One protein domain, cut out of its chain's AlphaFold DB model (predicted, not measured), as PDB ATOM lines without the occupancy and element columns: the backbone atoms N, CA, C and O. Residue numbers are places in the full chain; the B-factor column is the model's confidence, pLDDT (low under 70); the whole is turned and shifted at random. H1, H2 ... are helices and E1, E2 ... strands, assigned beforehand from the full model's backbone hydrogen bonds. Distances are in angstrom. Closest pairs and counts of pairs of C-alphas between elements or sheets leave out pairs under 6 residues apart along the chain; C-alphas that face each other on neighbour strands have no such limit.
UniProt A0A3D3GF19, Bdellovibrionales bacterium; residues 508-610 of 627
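This is residues 508 to 610 of the 627 residues of a protein of Bdellovibrionales bacterium (UniProt A0A3D3GF19). Helix H2 is the middle of an elongated, mostly helical body, with H5 crossing it on one side and H1 and H3 meeting on the other. E1 and H4 make one far end. The 103 printed residues hold five named helices and one named strand, in the order H1 H2 H3 E1 H4 H5. The whole is compact, radius of gyration of the C-alphas 14.0 A, spanning 46 by 26 by 20 A.

H1, residues 511 to 517, begins at C-alpha (115.821, 145.384, 124.733). H2 is residues 526 to 538, 18.2 A from first to last C-alpha; H3, 544 to 552; E1, 571 to 574; H4, 577 to 584. H5, residues 588 to 601, 20.0 A, ends at C-alpha (114.383, 161.876, 137.894).

H1 touches H3, C-alphas of His 512 and Ser 548 closest at 5.6 A. H2 touches H5 at a steep tilt of 43 degrees, the same way, C-alphas of Gly 530 and Ala 592 closest at 4.0 A. E1 pairs with no named strand. Every O i to N i+4 pair is within hydrogen-bond range in H1, H2, H3 and H5; in H4, 3 of 4.

The printed part has no cut. The link H3 to E1 is long. Residues 540 to 544 and 608 to 610 are among those under pLDDT 70.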
ATOM      1  N   PRO A 508     116.353 146.978 116.634       90.19
ATOM      2  CA  PRO A 508     116.383 145.917 117.628       90.19
ATOM      3  C   PRO A 508     114.974 145.660 118.177       90.19
ATOM      4  O   PRO A 508     114.420 146.481 118.910       90.19
ATOM      5  N   SER A 509     114.409 144.496 117.850       90.50
ATOM      6  CA  SER A 509     113.052 144.110 118.267       90.50
ATOM      7  C   SER A 509     112.887 143.988 119.781       90.50
ATOM      8  O   SER A 509     111.808 144.271 120.288       90.50
ATOM      9  N   HIS A 510     113.953 143.636 120.508       90.00
ATOM     10  CA  HIS A 510     113.939 143.514 121.967       90.00
ATOM     11  C   HIS A 510     115.051 144.339 122.625       90.00
ATOM     12  O   HIS A 510     116.101 144.610 122.032       90.00
ATOM     13  N   PHE A 511     114.855 144.653 123.908       87.06
ATOM     14  CA  PHE A 511     115.821 145.384 124.733       87.06
ATOM     15  C   PHE A 511     117.211 144.741 124.762       87.06
ATOM     16  O   PHE A 511     118.221 145.446 124.733       87.06
ATOM     17  N   HIS A 512     117.295 143.408 124.809       82.06
ATOM     18  CA  HIS A 512     118.590 142.732 124.824       82.06
ATOM     19  C   HIS A 512     119.350 142.896 123.502       82.06
ATOM     20  O   HIS A 512     120.568 143.061 123.541       82.06
ATOM     21  N   ASN A 513     118.662 142.916 122.349       84.88
ATOM     22  CA  ASN A 513     119.293 143.202 121.057       84.88
ATOM     23  C   ASN A 513     119.936 144.589 121.092       84.88
ATOM     24  O   ASN A 513     121.111 144.727 120.762       84.88
ATOM     25  N   ALA A 514     119.191 145.599 121.548       79.75
ATOM     26  CA  ALA A 514     119.700 146.960 121.656       79.75
ATOM     27  C   ALA A 514     120.837 147.077 122.673       79.75
ATOM     28  O   ALA A 514     121.850 147.705 122.392       79.75
ATOM     29  N   SER A 515     120.711 146.423 123.827       74.75
ATOM     30  CA  SER A 515     121.717 146.466 124.888       74.75
ATOM     31  C   SER A 515     123.037 145.806 124.497       74.75
ATOM     32  O   SER A 515     124.103 146.273 124.894       74.75
ATOM     33  N   VAL A 516     122.996 144.720 123.726       68.44
ATOM     34  CA  VAL A 516     124.215 144.102 123.194       68.44
ATOM     35  C   VAL A 516     124.794 144.962 122.069       68.44
ATOM     36  O   VAL A 516     126.000 145.204 122.045       68.44
ATOM     37  N   ALA A 517     123.939 145.456 121.169       70.44
ATOM     38  CA  ALA A 517     124.351 146.257 120.022       70.44
ATOM     39  C   ALA A 517     124.885 147.647 120.399       70.44
ATOM     40  O   ALA A 517     125.708 148.180 119.660       70.44
ATOM     41  N   SER A 518     124.498 148.214 121.549       75.50
ATOM     42  CA  SER A 518     124.903 149.563 121.986       75.50
ATOM     43  C   SER A 518     126.407 149.731 122.214       75.50
ATOM     44  O   SER A 518     126.885 150.830 122.469       75.50
ATOM     45  N   ARG A 519     127.172 148.635 122.144       63.66
ATOM     46  CA  ARG A 519     128.640 148.659 122.079       63.66
ATOM     47  C   ARG A 519     129.156 149.297 120.783       63.66
ATOM     48  O   ARG A 519     130.297 149.744 120.755       63.66
ATOM     49  N   TRP A 520     128.349 149.281 119.722       68.88
ATOM     50  CA  TRP A 520     128.736 149.708 118.372       68.88
ATOM     51  C   TRP A 520     127.685 150.566 117.661       68.88
ATOM     52  O   TRP A 520     128.036 151.305 116.744       68.88
ATOM     53  N   PHE A 521     126.414 150.418 118.029       85.25
ATOM     54  CA  PHE A 521     125.283 151.107 117.418       85.25
ATOM     55  C   PHE A 521     124.744 152.191 118.348       85.25
ATOM     56  O   PHE A 521     124.631 151.971 119.551       85.25
ATOM     57  N   HIS A 522     124.331 153.307 117.756       88.19
ATOM     58  CA  HIS A 522     123.674 154.426 118.431       88.19
ATOM     59  C   HIS A 522     122.358 154.755 117.730       88.19
ATOM     60  O   HIS A 522     122.271 154.690 116.501       88.19
ATOM     61  N   TYR A 523     121.318 155.110 118.474       94.31
ATOM     62  CA  TYR A 523     120.058 155.568 117.896       94.31
ATOM     63  C   TYR A 523     120.246 156.907 117.183       94.31
ATOM     64  O   TYR A 523     120.905 157.806 117.692       94.31
ATOM     65  N   LEU A 524     119.655 157.083 115.997       92.44
ATOM     66  CA  LEU A 524     119.784 158.362 115.278       92.44
ATOM     67  C   LEU A 524     119.182 159.534 116.069       92.44
ATOM     68  O   LEU A 524     119.714 160.644 116.014       92.44
ATOM     69  N   ASP A 525     118.094 159.286 116.800       93.69
ATOM     70  CA  ASP A 525     117.499 160.250 117.721       93.69
ATOM     71  C   ASP A 525     118.159 160.127 119.109       93.69
ATOM     72  O   ASP A 525     118.030 159.076 119.750       93.69
ATOM     73  N   PRO A 526     118.833 161.181 119.613       91.00
ATOM     74  CA  PRO A 526     119.455 161.147 120.933       91.00
ATOM     75  C   PRO A 526     118.452 160.917 122.069       91.00
ATOM     76  O   PRO A 526     118.841 160.395 123.106       91.00
ATOM     77  N   LYS A 527     117.165 161.263 121.918       94.69
ATOM     78  CA  LYS A 527     116.168 160.970 122.960       94.69
ATOM     79  C   LYS A 527     115.975 159.468 123.130       94.69
ATOM     80  O   LYS A 527     115.919 158.976 124.250       94.69
ATOM     81  N   VAL A 528     115.939 158.732 122.023       95.31
ATOM     82  CA  VAL A 528     115.815 157.271 122.053       95.31
ATOM     83  C   VAL A 528     117.081 156.632 122.634       95.31
ATOM     84  O   VAL A 528     116.980 155.707 123.438       95.31
ATOM     85  N   GLU A 529     118.261 157.170 122.307       89.69
ATOM     86  CA  GLU A 529     119.524 156.768 122.948       89.69
ATOM     87  C   GLU A 529     119.463 156.998 124.466       89.69
ATOM     88  O   GLU A 529     119.766 156.098 125.247       89.69
ATOM     89  N   GLY A 530     118.981 158.169 124.893       78.56
ATOM     90  CA  GLY A 530     118.760 158.505 126.298       78.56
ATOM     91  C   GLY A 530     117.794 157.556 127.008       78.56
ATOM     92  O   GLY A 530     118.070 157.136 128.132       78.56
ATOM     93  N   CYS A 531     116.712 157.143 126.341       91.25
ATOM     94  CA  CYS A 531     115.814 156.106 126.846       91.25
ATOM     95  C   CYS A 531     116.564 154.790 127.079       91.25
ATOM     96  O   CYS A 531     116.480 154.240 128.174       91.25
ATOM     97  N   LEU A 532     117.337 154.295 126.102       83.62
ATOM     98  CA  LEU A 532     118.119 153.066 126.277       83.62
ATOM     99  C   LEU A 532     119.090 153.180 127.464       83.62
ATOM    100  O   LEU A 532     119.187 152.239 128.254       83.62
ATOM    101  N   LEU A 533     119.792 154.310 127.602       75.50
ATOM    102  CA  LEU A 533     120.707 154.557 128.720       75.50
ATOM    103  C   LEU A 533     119.980 154.488 130.072       75.50
ATOM    104  O   LEU A 533     120.452 153.789 130.970       75.50
ATOM    105  N   ALA A 534     118.806 155.117 130.189       72.81
ATOM    106  CA  ALA A 534     117.994 155.071 131.403       72.81
ATOM    107  C   ALA A 534     117.515 153.648 131.719       72.81
ATOM    108  O   ALA A 534     117.686 153.184 132.844       72.81
ATOM    109  N   LEU A 535     116.986 152.916 130.727       78.81
ATOM    110  CA  LEU A 535     116.553 151.526 130.928       78.81
ATOM    111  C   LEU A 535     117.725 150.645 131.374       78.81
ATOM    112  O   LEU A 535     117.581 149.867 132.313       78.81
ATOM    113  N   ARG A 536     118.898 150.781 130.742       78.19
ATOM    114  CA  ARG A 536     120.106 150.042 131.132       78.19
ATOM    115  C   ARG A 536     120.517 150.350 132.561       78.19
ATOM    116  O   ARG A 536     120.866 149.413 133.266       78.19
ATOM    117  N   GLN A 537     120.459 151.616 132.977       67.69
ATOM    118  CA  GLN A 537     120.800 152.037 134.334       67.69
ATOM    119  C   GLN A 537     119.805 151.504 135.374       67.69
ATOM    120  O   GLN A 537     120.217 150.978 136.404       67.69
ATOM    121  N   THR A 538     118.502 151.556 135.088       67.69
ATOM    122  CA  THR A 538     117.463 150.981 135.956       67.69
ATOM    123  C   THR A 538     117.575 149.455 136.060       67.69
ATOM    124  O   THR A 538     117.269 148.878 137.101       67.69
ATOM    125  N   LEU A 539     118.018 148.783 134.995       70.69
ATOM    126  CA  LEU A 539     118.064 147.323 134.910       70.69
ATOM    127  C   LEU A 539     119.407 146.700 135.323       70.69
ATOM    128  O   LEU A 539     119.524 145.476 135.260       70.69
ATOM    129  N   ILE A 540     120.395 147.481 135.781       62.38
ATOM    130  CA  ILE A 540     121.702 146.939 136.205       62.38
ATOM    131  C   ILE A 540     121.594 145.813 137.258       62.38
ATOM    132  O   ILE A 540     122.368 144.861 137.163       62.38
ATOM    133  N   PRO A 541     120.642 145.827 138.217       52.28
ATOM    134  CA  PRO A 541     120.514 144.739 139.194       52.28
ATOM    135  C   PRO A 541     120.130 143.366 138.609       52.28
ATOM    136  O   PRO A 541     120.150 142.367 139.329       52.28
ATOM    137  N   TYR A 542     119.739 143.292 137.333       62.31
ATOM    138  CA  TYR A 542     119.170 142.102 136.707       62.31
ATOM    139  C   TYR A 542     120.111 141.531 135.640       62.31
ATOM    140  O   TYR A 542     120.685 142.260 134.831       62.31
ATOM    141  N   LEU A 543     120.224 140.199 135.567       60.03
ATOM    142  CA  LEU A 543     120.915 139.551 134.447       60.03
ATOM    143  C   LEU A 543     120.193 139.873 133.135       60.03
ATOM    144  O   LEU A 543     118.968 139.946 133.113       60.03
ATOM    145  N   LEU A 544     120.926 139.975 132.022       69.38
ATOM    146  CA  LEU A 544     120.362 140.383 130.727       69.38
ATOM    147  C   LEU A 544     119.079 139.622 130.302       69.38
ATOM    148  O   LEU A 544     118.154 140.284 129.830       69.38
ATOM    149  N   PRO A 545     118.952 138.288 130.487       71.50
ATOM    150  CA  PRO A 545     117.694 137.590 130.209       71.50
ATOM    151  C   PRO A 545     116.530 138.038 131.099       71.50
ATOM    152  O   PRO A 545     115.420 138.214 130.604       71.50
ATOM    153  N   ASP A 546     116.782 138.273 132.389       75.88
ATOM    154  CA  ASP A 546     115.758 138.731 133.335       75.88
ATOM    155  C   ASP A 546     115.378 140.189 133.052       75.88
ATOM    156  O   ASP A 546     114.198 140.513 132.967       75.88
ATOM    157  N   ALA A 547     116.372 141.049 132.815       76.69
ATOM    158  CA  ALA A 547     116.178 142.438 132.416       76.69
ATOM    159  C   ALA A 547     115.315 142.538 131.152       76.69
ATOM    160  O   ALA A 547     114.330 143.274 131.118       76.69
ATOM    161  N   SER A 548     115.638 141.745 130.125       82.75
ATOM    162  CA  SER A 548     114.855 141.723 128.893       82.75
ATOM    163  C   SER A 548     113.436 141.213 129.118       82.75
ATOM    164  O   SER A 548     112.522 141.735 128.491       82.75
ATOM    165  N   GLN A 549     113.231 140.234 130.002       86.19
ATOM    166  CA  GLN A 549     111.896 139.737 130.331       86.19
ATOM    167  C   GLN A 549     111.061 140.783 131.080       86.19
ATOM    168  O   GLN A 549     109.866 140.916 130.822       86.19
ATOM    169  N   LEU A 550     111.665 141.539 131.999       87.12
ATOM    170  CA  LEU A 550     110.990 142.617 132.730       87.12
ATOM    171  C   LEU A 550     110.528 143.724 131.783       87.12
ATOM    172  O   LEU A 550     109.413 144.227 131.915       87.12
ATOM    173  N   VAL A 551     111.360 144.055 130.798       88.81
ATOM    174  CA  VAL A 551     111.000 145.001 129.742       88.81
ATOM    175  C   VAL A 551     109.845 144.447 128.896       88.81
ATOM    176  O   VAL A 551     108.834 145.123 128.731       88.81
ATOM    177  N   GLU A 552     109.959 143.201 128.424       89.25
ATOM    178  CA  GLU A 552     108.957 142.540 127.571       89.25
ATOM    179  C   GLU A 552     107.591 142.416 128.265       89.25
ATOM    180  O   GLU A 552     106.538 142.548 127.650       89.25
ATOM    181  N   THR A 553     107.602 142.200 129.580       89.00
ATOM    182  CA  THR A 553     106.389 142.071 130.400       89.00
ATOM    183  C   THR A 553     105.870 143.408 130.935       89.00
ATOM    184  O   THR A 553     104.965 143.423 131.773       89.00
ATOM    185  N   GLY A 554     106.412 144.536 130.459       90.19
ATOM    186  CA  GLY A 554     105.918 145.876 130.783       90.19
ATOM    187  C   GLY A 554     106.083 146.250 132.257       90.19
ATOM    188  O   GLY A 554     105.223 146.924 132.827       90.19
ATOM    189  N   ARG A 555     107.159 145.781 132.904       92.31
ATOM    190  CA  ARG A 555     107.420 146.022 134.335       92.31
ATOM    191  C   ARG A 555     108.127 147.337 134.628       92.31
ATOM    192  O   ARG A 555     108.264 147.678 135.799       92.31
ATOM    193  N   LEU A 556     108.543 148.083 133.611       92.19
ATOM    194  CA  LEU A 556     109.186 149.382 133.784       92.19
ATOM    195  C   LEU A 556     108.146 150.487 133.905       92.19
ATOM    196  O   LEU A 556     107.308 150.662 133.016       92.19
ATOM    197  N   ARG A 557     108.198 151.225 135.016       94.19
ATOM    198  CA  ARG A 557     107.284 152.331 135.306       94.19
ATOM    199  C   ARG A 557     108.018 153.536 135.863       94.19
ATOM    200  O   ARG A 557     109.055 153.410 136.502       94.19
ATOM    201  N   LEU A 558     107.449 154.708 135.635       94.44
ATOM    202  CA  LEU A 558     107.804 155.930 136.349       94.44
ATOM    203  C   LEU A 558     107.121 155.953 137.722       94.44
ATOM    204  O   LEU A 558     106.168 155.214 137.967       94.44
ATOM    205  N   LYS A 559     107.542 156.864 138.603       92.38
ATOM    206  CA  LYS A 559     106.972 157.032 139.953       92.38
ATOM    207  C   LYS A 559     105.464 157.316 139.963       92.38
ATOM    208  O   LYS A 559     104.790 157.052 140.948       92.38
ATOM    209  N   ASN A 560     104.932 157.878 138.879       92.50
ATOM    210  CA  ASN A 560     103.502 158.140 138.699       92.50
ATOM    211  C   ASN A 560     102.739 156.947 138.081       92.50
ATOM    212  O   ASN A 560     101.661 157.147 137.526       92.50
ATOM    213  N   GLU A 561     103.318 155.744 138.113       90.31
ATOM    214  CA  GLU A 561     102.786 154.496 137.547       90.31
ATOM    215  C   GLU A 561     102.675 154.453 136.013       90.31
ATOM    216  O   GLU A 561     102.177 153.471 135.450       90.31
ATOM    217  N   THR A 562     103.181 155.467 135.302       93.62
ATOM    218  CA  THR A 562     103.223 155.460 133.831       93.62
ATOM    219  C   THR A 562     104.178 154.375 133.349       93.62
ATOM    220  O   THR A 562     105.343 154.366 133.742       93.62
ATOM    221  N   ALA A 563     103.700 153.472 132.493       91.88
ATOM    222  CA  ALA A 563     104.534 152.434 131.898       91.88
ATOM    223  C   ALA A 563     105.535 153.031 130.898       91.88
ATOM    224  O   ALA A 563     105.193 153.935 130.138       91.88
ATOM    225  N   VAL A 564     106.753 152.491 130.883       92.38
ATOM    226  CA  VAL A 564     107.806 152.840 129.922       92.38
ATOM    227  C   VAL A 564     108.078 151.607 129.057       92.38
ATOM    228  O   VAL A 564     108.839 150.729 129.472       92.38
ATOM    229  N   PRO A 565     107.397 151.473 127.905       90.00
ATOM    230  CA  PRO A 565     107.537 150.302 127.052       90.00
ATOM    231  C   PRO A 565     108.871 150.306 126.303       90.00
ATOM    232  O   PRO A 565     109.507 151.343 126.109       90.00
ATOM    233  N   TRP A 566     109.271 149.126 125.830       91.00
ATOM    234  CA  TRP A 566     110.279 149.032 124.784       91.00
ATOM    235  C   TRP A 566     109.684 149.465 123.452       91.00
ATOM    236  O   TRP A 566     108.719 148.866 122.979       91.00
ATOM    237  N   GLU A 567     110.290 150.471 122.835       90.69
ATOM    238  CA  GLU A 567     109.918 150.930 121.503       90.69
ATOM    239  C   GLU A 567     111.088 150.682 120.543       90.69
ATOM    240  O   GLU A 567     112.094 151.398 120.591       90.69
ATOM    241  N   PRO A 568     110.995 149.659 119.672       92.12
ATOM    242  CA  PRO A 568     111.996 149.428 118.643       92.12
ATOM    243  C   PRO A 568     112.152 150.663 117.751       92.12
ATOM    244  O   PRO A 568     111.180 151.186 117.207       92.12
ATOM    245  N   ASN A 569     113.389 151.117 117.571       94.50
ATOM    246  CA  ASN A 569     113.709 152.272 116.737       94.50
ATOM    247  C   ASN A 569     114.997 152.020 115.946       94.50
ATOM    248  O   ASN A 569     115.714 151.059 116.211       94.50
ATOM    249  N   ILE A 570     115.300 152.864 114.966       92.50
ATOM    250  CA  ILE A 570     116.497 152.706 114.146       92.50
ATOM    251  C   ILE A 570     117.754 153.097 114.926       92.50
ATOM    252  O   ILE A 570     117.912 154.238 115.365       92.50
ATOM    253  N   HIS A 571     118.680 152.151 115.034       93.44
ATOM    254  CA  HIS A 571     120.050 152.421 115.453       93.44
ATOM    255  C   HIS A 571     121.020 152.243 114.292       93.44
ATOM    256  O   HIS A 571     120.719 151.572 113.301       93.44
ATOM    257  N   VAL A 572     122.179 152.882 114.392       95.44
ATOM    258  CA  VAL A 572     123.188 152.884 113.340       95.44
ATOM    259  C   VAL A 572     124.576 152.691 113.921       95.44
ATOM    260  O   VAL A 572     124.935 153.270 114.941       95.44
ATOM    261  N   LEU A 573     125.373 151.891 113.229       92.44
ATOM    262  CA  LEU A 573     126.809 151.808 113.404       92.44
ATOM    263  C   LEU A 573     127.441 152.763 112.382       92.44
ATOM    264  O   LEU A 573     127.355 152.500 111.174       92.44
ATOM    265  N   PRO A 574     128.057 153.872 112.827       89.88
ATOM    266  CA  PRO A 574     128.613 154.870 111.926       89.88
ATOM    267  C   PRO A 574     129.885 154.355 111.235       89.88
ATOM    268  O   PRO A 574     130.836 153.909 111.886       89.88
ATOM    269  N   VAL A 575     129.929 154.440 109.903       91.56
ATOM    270  CA  VAL A 575     131.071 153.991 109.090       91.56
ATOM    271  C   VAL A 575     131.763 155.170 108.412       91.56
ATOM    272  O   VAL A 575     132.987 155.288 108.524       91.56
ATOM    273  N   SER A 576     131.011 156.053 107.748       92.94
ATOM    274  CA  SER A 576     131.576 157.225 107.078       92.94
ATOM    275  C   SER A 576     132.029 158.290 108.083       92.94
ATOM    276  O   SER A 576     131.440 158.425 109.159       92.94
ATOM    277  N   PRO A 577     133.047 159.106 107.748       89.12
ATOM    278  CA  PRO A 577     133.479 160.212 108.603       89.12
ATOM    279  C   PRO A 577     132.351 161.193 108.935       89.12
ATOM    280  O   PRO A 577     132.310 161.746 110.030       89.12
ATOM    281  N   ARG A 578     131.417 161.393 107.998       90.38
ATOM    282  CA  ARG A 578     130.275 162.290 108.174       90.38
ATOM    283  C   ARG A 578     129.296 161.762 109.221       90.38
ATOM    284  O   ARG A 578     128.908 162.515 110.108       90.38
ATOM    285  N   LEU A 579     128.915 160.484 109.142       91.81
ATOM    286  CA  LEU A 579     128.004 159.895 110.120       91.81
ATOM    287  C   LEU A 579     128.679 159.709 111.488       91.81
ATOM    288  O   LEU A 579     128.024 159.874 112.506       91.81
ATOM    289  N   LYS A 580     129.992 159.448 111.540       87.44
ATOM    290  CA  LYS A 580     130.754 159.479 112.803       87.44
ATOM    291  C   LYS A 580     130.721 160.865 113.450       87.44
ATOM    292  O   LYS A 580     130.370 160.992 114.620       87.44
ATOM    293  N   ALA A 581     130.981 161.910 112.663       85.12
ATOM    294  CA  ALA A 581     130.947 163.288 113.137       85.12
ATOM    295  C   ALA A 581     129.580 163.693 113.712       85.12
ATOM    296  O   ALA A 581     129.554 164.484 114.644       85.12
ATOM    297  N   TYR A 582     128.471 163.143 113.206       88.62
ATOM    298  CA  TYR A 582     127.134 163.379 113.765       88.62
ATOM    299  C   TYR A 582     127.021 162.970 115.245       88.62
ATOM    300  O   TYR A 582     126.375 163.665 116.025       88.62
ATOM    301  N   PHE A 583     127.665 161.866 115.639       83.75
ATOM    302  CA  PHE A 583     127.671 161.394 117.028       83.75
ATOM    303  C   PHE A 583     128.773 162.043 117.871       83.75
ATOM    304  O   PHE A 583     128.605 162.223 119.073       83.75
ATOM    305  N   GLU A 584     129.909 162.382 117.263       78.31
ATOM    306  CA  GLU A 584     131.082 162.913 117.969       78.31
ATOM    307  C   GLU A 584     131.035 164.432 118.176       78.31
ATOM    308  O   GLU A 584     131.604 164.945 119.140       78.31
ATOM    309  N   LYS A 585     130.407 165.172 117.257       63.53
ATOM    310  CA  LYS A 585     130.430 166.638 117.220       63.53
ATOM    311  C   LYS A 585     129.028 167.189 117.457       63.53
ATOM    312  O   LYS A 585     128.110 166.914 116.694       63.53
ATOM    313  N   GLY A 586     128.890 168.035 118.476       66.69
ATOM    314  CA  GLY A 586     127.647 168.745 118.792       66.69
ATOM    315  C   GLY A 586     126.916 168.195 120.016       66.69
ATOM    316  O   GLY A 586     127.501 167.520 120.861       66.69
ATOM    317  N   ASP A 587     125.622 168.500 120.111       83.12
ATOM    318  CA  ASP A 587     124.818 168.279 121.319       83.12
ATOM    319  C   ASP A 587     124.222 166.866 121.438       83.12
ATOM    320  O   ASP A 587     123.443 166.628 122.359       83.12
ATOM    321  N   TYR A 588     124.548 165.924 120.538       87.56
ATOM    322  CA  TYR A 588     123.930 164.587 120.505       87.56
ATOM    323  C   TYR A 588     123.980 163.896 121.878       87.56
ATOM    324  O   TYR A 588     122.939 163.601 122.467       87.56
ATOM    325  N   TRP A 589     125.180 163.716 122.438       80.94
ATOM    326  CA  TRP A 589     125.346 163.047 123.731       80.94
ATOM    327  C   TRP A 589     124.800 163.871 124.896       80.94
ATOM    328  O   TRP A 589     124.265 163.308 125.847       80.94
ATOM    329  N   ALA A 590     124.851 165.202 124.807       73.62
ATOM    330  CA  ALA A 590     124.248 166.075 125.809       73.62
ATOM    331  C   ALA A 590     122.711 165.944 125.826       73.62
ATOM    332  O   ALA A 590     122.092 165.950 126.888       73.62
ATOM    333  N   LEU A 591     122.075 165.805 124.661       81.81
ATOM    334  CA  LEU A 591     120.639 165.548 124.525       81.81
ATOM    335  C   LEU A 591     120.265 164.155 125.036       81.81
ATOM    336  O   LEU A 591     119.298 164.045 125.789       81.81
ATOM    337  N   ALA A 592     121.045 163.130 124.686       76.00
ATOM    338  CA  ALA A 592     120.825 161.769 125.167       76.00
ATOM    339  C   ALA A 592     120.939 161.683 126.692       76.00
ATOM    340  O   ALA A 592     120.059 161.136 127.353       76.00
ATOM    341  N   GLN A 593     121.963 162.315 127.270       71.31
ATOM    342  CA  GLN A 593     122.141 162.354 128.719       71.31
ATOM    343  C   GLN A 593     121.014 163.120 129.421       71.31
ATOM    344  O   GLN A 593     120.539 162.678 130.466       71.31
ATOM    345  N   ARG A 594     120.548 164.241 128.850       78.06
ATOM    346  CA  ARG A 594     119.396 164.985 129.390       78.06
ATOM    347  C   ARG A 594     118.130 164.136 129.418       78.06
ATOM    348  O   ARG A 594     117.414 164.167 130.413       78.06
ATOM    349  N   GLU A 595     117.858 163.385 128.355       87.56
ATOM    350  CA  GLU A 595     116.685 162.512 128.301       87.56
ATOM    351  C   GLU A 595     116.805 161.322 129.260       87.56
ATOM    352  O   GLU A 595     115.843 160.999 129.958       87.56
ATOM    353  N   CYS A 596     117.998 160.730 129.361       75.56
ATOM    354  CA  CYS A 596     118.298 159.700 130.350       75.56
ATOM    355  C   CYS A 596     117.991 160.202 131.771       75.56
ATOM    356  O   CYS A 596     117.181 159.609 132.487       75.56
ATOM    357  N   GLN A 597     118.553 161.359 132.142       69.19
ATOM    358  CA  GLN A 597     118.348 161.953 133.461       69.19
ATOM    359  C   GLN A 597     116.875 162.293 133.714       69.19
ATOM    360  O   GLN A 597     116.361 162.005 134.789       69.19
ATOM    361  N   ARG A 598     116.156 162.817 132.710       94.81
ATOM    362  CA  ARG A 598     114.720 163.118 132.812       94.81
ATOM    363  C   ARG A 598     113.896 161.892 133.218       94.81
ATOM    364  O   ARG A 598     112.961 162.023 134.007       94.81
ATOM    365  N   LEU A 599     114.204 160.715 132.666       82.88
ATOM    366  CA  LEU A 599     113.510 159.466 133.001       82.88
ATOM    367  C   LEU A 599     113.877 158.959 134.399       82.88
ATOM    368  O   LEU A 599     112.993 158.521 135.138       82.88
ATOM    369  N   LEU A 600     115.151 159.052 134.780       72.25
ATOM    370  CA  LEU A 600     115.615 158.666 136.115       72.25
ATOM    371  C   LEU A 600     115.021 159.572 137.204       72.25
ATOM    372  O   LEU A 600     114.501 159.065 138.196       72.25
ATOM    373  N   ASP A 601     114.985 160.889 136.983       81.50
ATOM    374  CA  ASP A 601     114.383 161.876 137.894       81.50
ATOM    375  C   ASP A 601     112.863 161.696 138.025       81.50
ATOM    376  O   ASP A 601     112.280 161.930 139.086       81.50
ATOM    377  N   ALA A 602     112.204 161.216 136.964       91.88
ATOM    378  CA  ALA A 602     110.801 160.804 137.001       91.88
ATOM    379  C   ALA A 602     110.574 159.482 137.774       91.88
ATOM    380  O   ALA A 602     109.435 159.018 137.895       91.88
ATOM    381  N   GLY A 603     111.638 158.888 138.320       87.06
ATOM    382  CA  GLY A 603     111.620 157.689 139.147       87.06
ATOM    383  C   GLY A 603     111.368 156.420 138.345       87.06
ATOM    384  O   GLY A 603     110.517 155.625 138.738       87.06
ATOM    385  N   LEU A 604     112.053 156.248 137.212       88.06
ATOM    386  CA  LEU A 604     112.021 155.006 136.438       88.06
ATOM    387  C   LEU A 604     112.514 153.818 137.284       88.06
ATOM    388  O   LEU A 604     113.670 153.775 137.700       88.06
ATOM    389  N   HIS A 605     111.641 152.840 137.509       87.25
ATOM    390  CA  HIS A 605     111.898 151.660 138.332       87.25
ATOM    391  C   HIS A 605     111.202 150.410 137.771       87.25
ATOM    392  O   HIS A 605     110.358 150.479 136.872       87.25
ATOM    393  N   VAL A 606     111.570 149.247 138.309       86.94
ATOM    394  CA  VAL A 606     110.930 147.958 138.016       86.94
ATOM    395  C   VAL A 606     109.806 147.706 139.021       86.94
ATOM    396  O   VAL A 606     109.988 147.894 140.220       86.94
ATOM    397  N   THR A 607     108.656 147.240 138.538       88.19
ATOM    398  CA  THR A 607     107.488 146.886 139.357       88.19
ATOM    399  C   THR A 607     107.266 145.374 139.431       88.19
ATOM    400  O   THR A 607     107.363 144.677 138.421       88.19
ATOM    401  N   GLY A 608     106.916 144.873 140.622       67.25
ATOM    402  CA  GLY A 608     106.689 143.445 140.898       67.25
ATOM    403  C   GLY A 608     107.955 142.666 141.289       67.25
ATOM    404  O   GLY A 608     109.071 143.149 141.117       67.25
ATOM    405  N   ASP A 609     107.780 141.460 141.839       55.75
ATOM    406  CA  ASP A 609     108.882 140.576 142.250       55.75
ATOM    407  C   ASP A 609     109.269 139.608 141.105       55.75
ATOM    408  O   ASP A 609     108.411 139.075 140.399       55.75
ATOM    409  N   ILE A 610     110.571 139.347 140.917       53.16
ATOM    410  CA  ILE A 610     111.093 138.380 139.923       53.16
ATOM    411  C   ILE A 610     110.557 136.965 140.201       53.16
ATOM    412  O   ILE A 610     110.511 136.122 139.300       53.16
TER     413      ILE A 610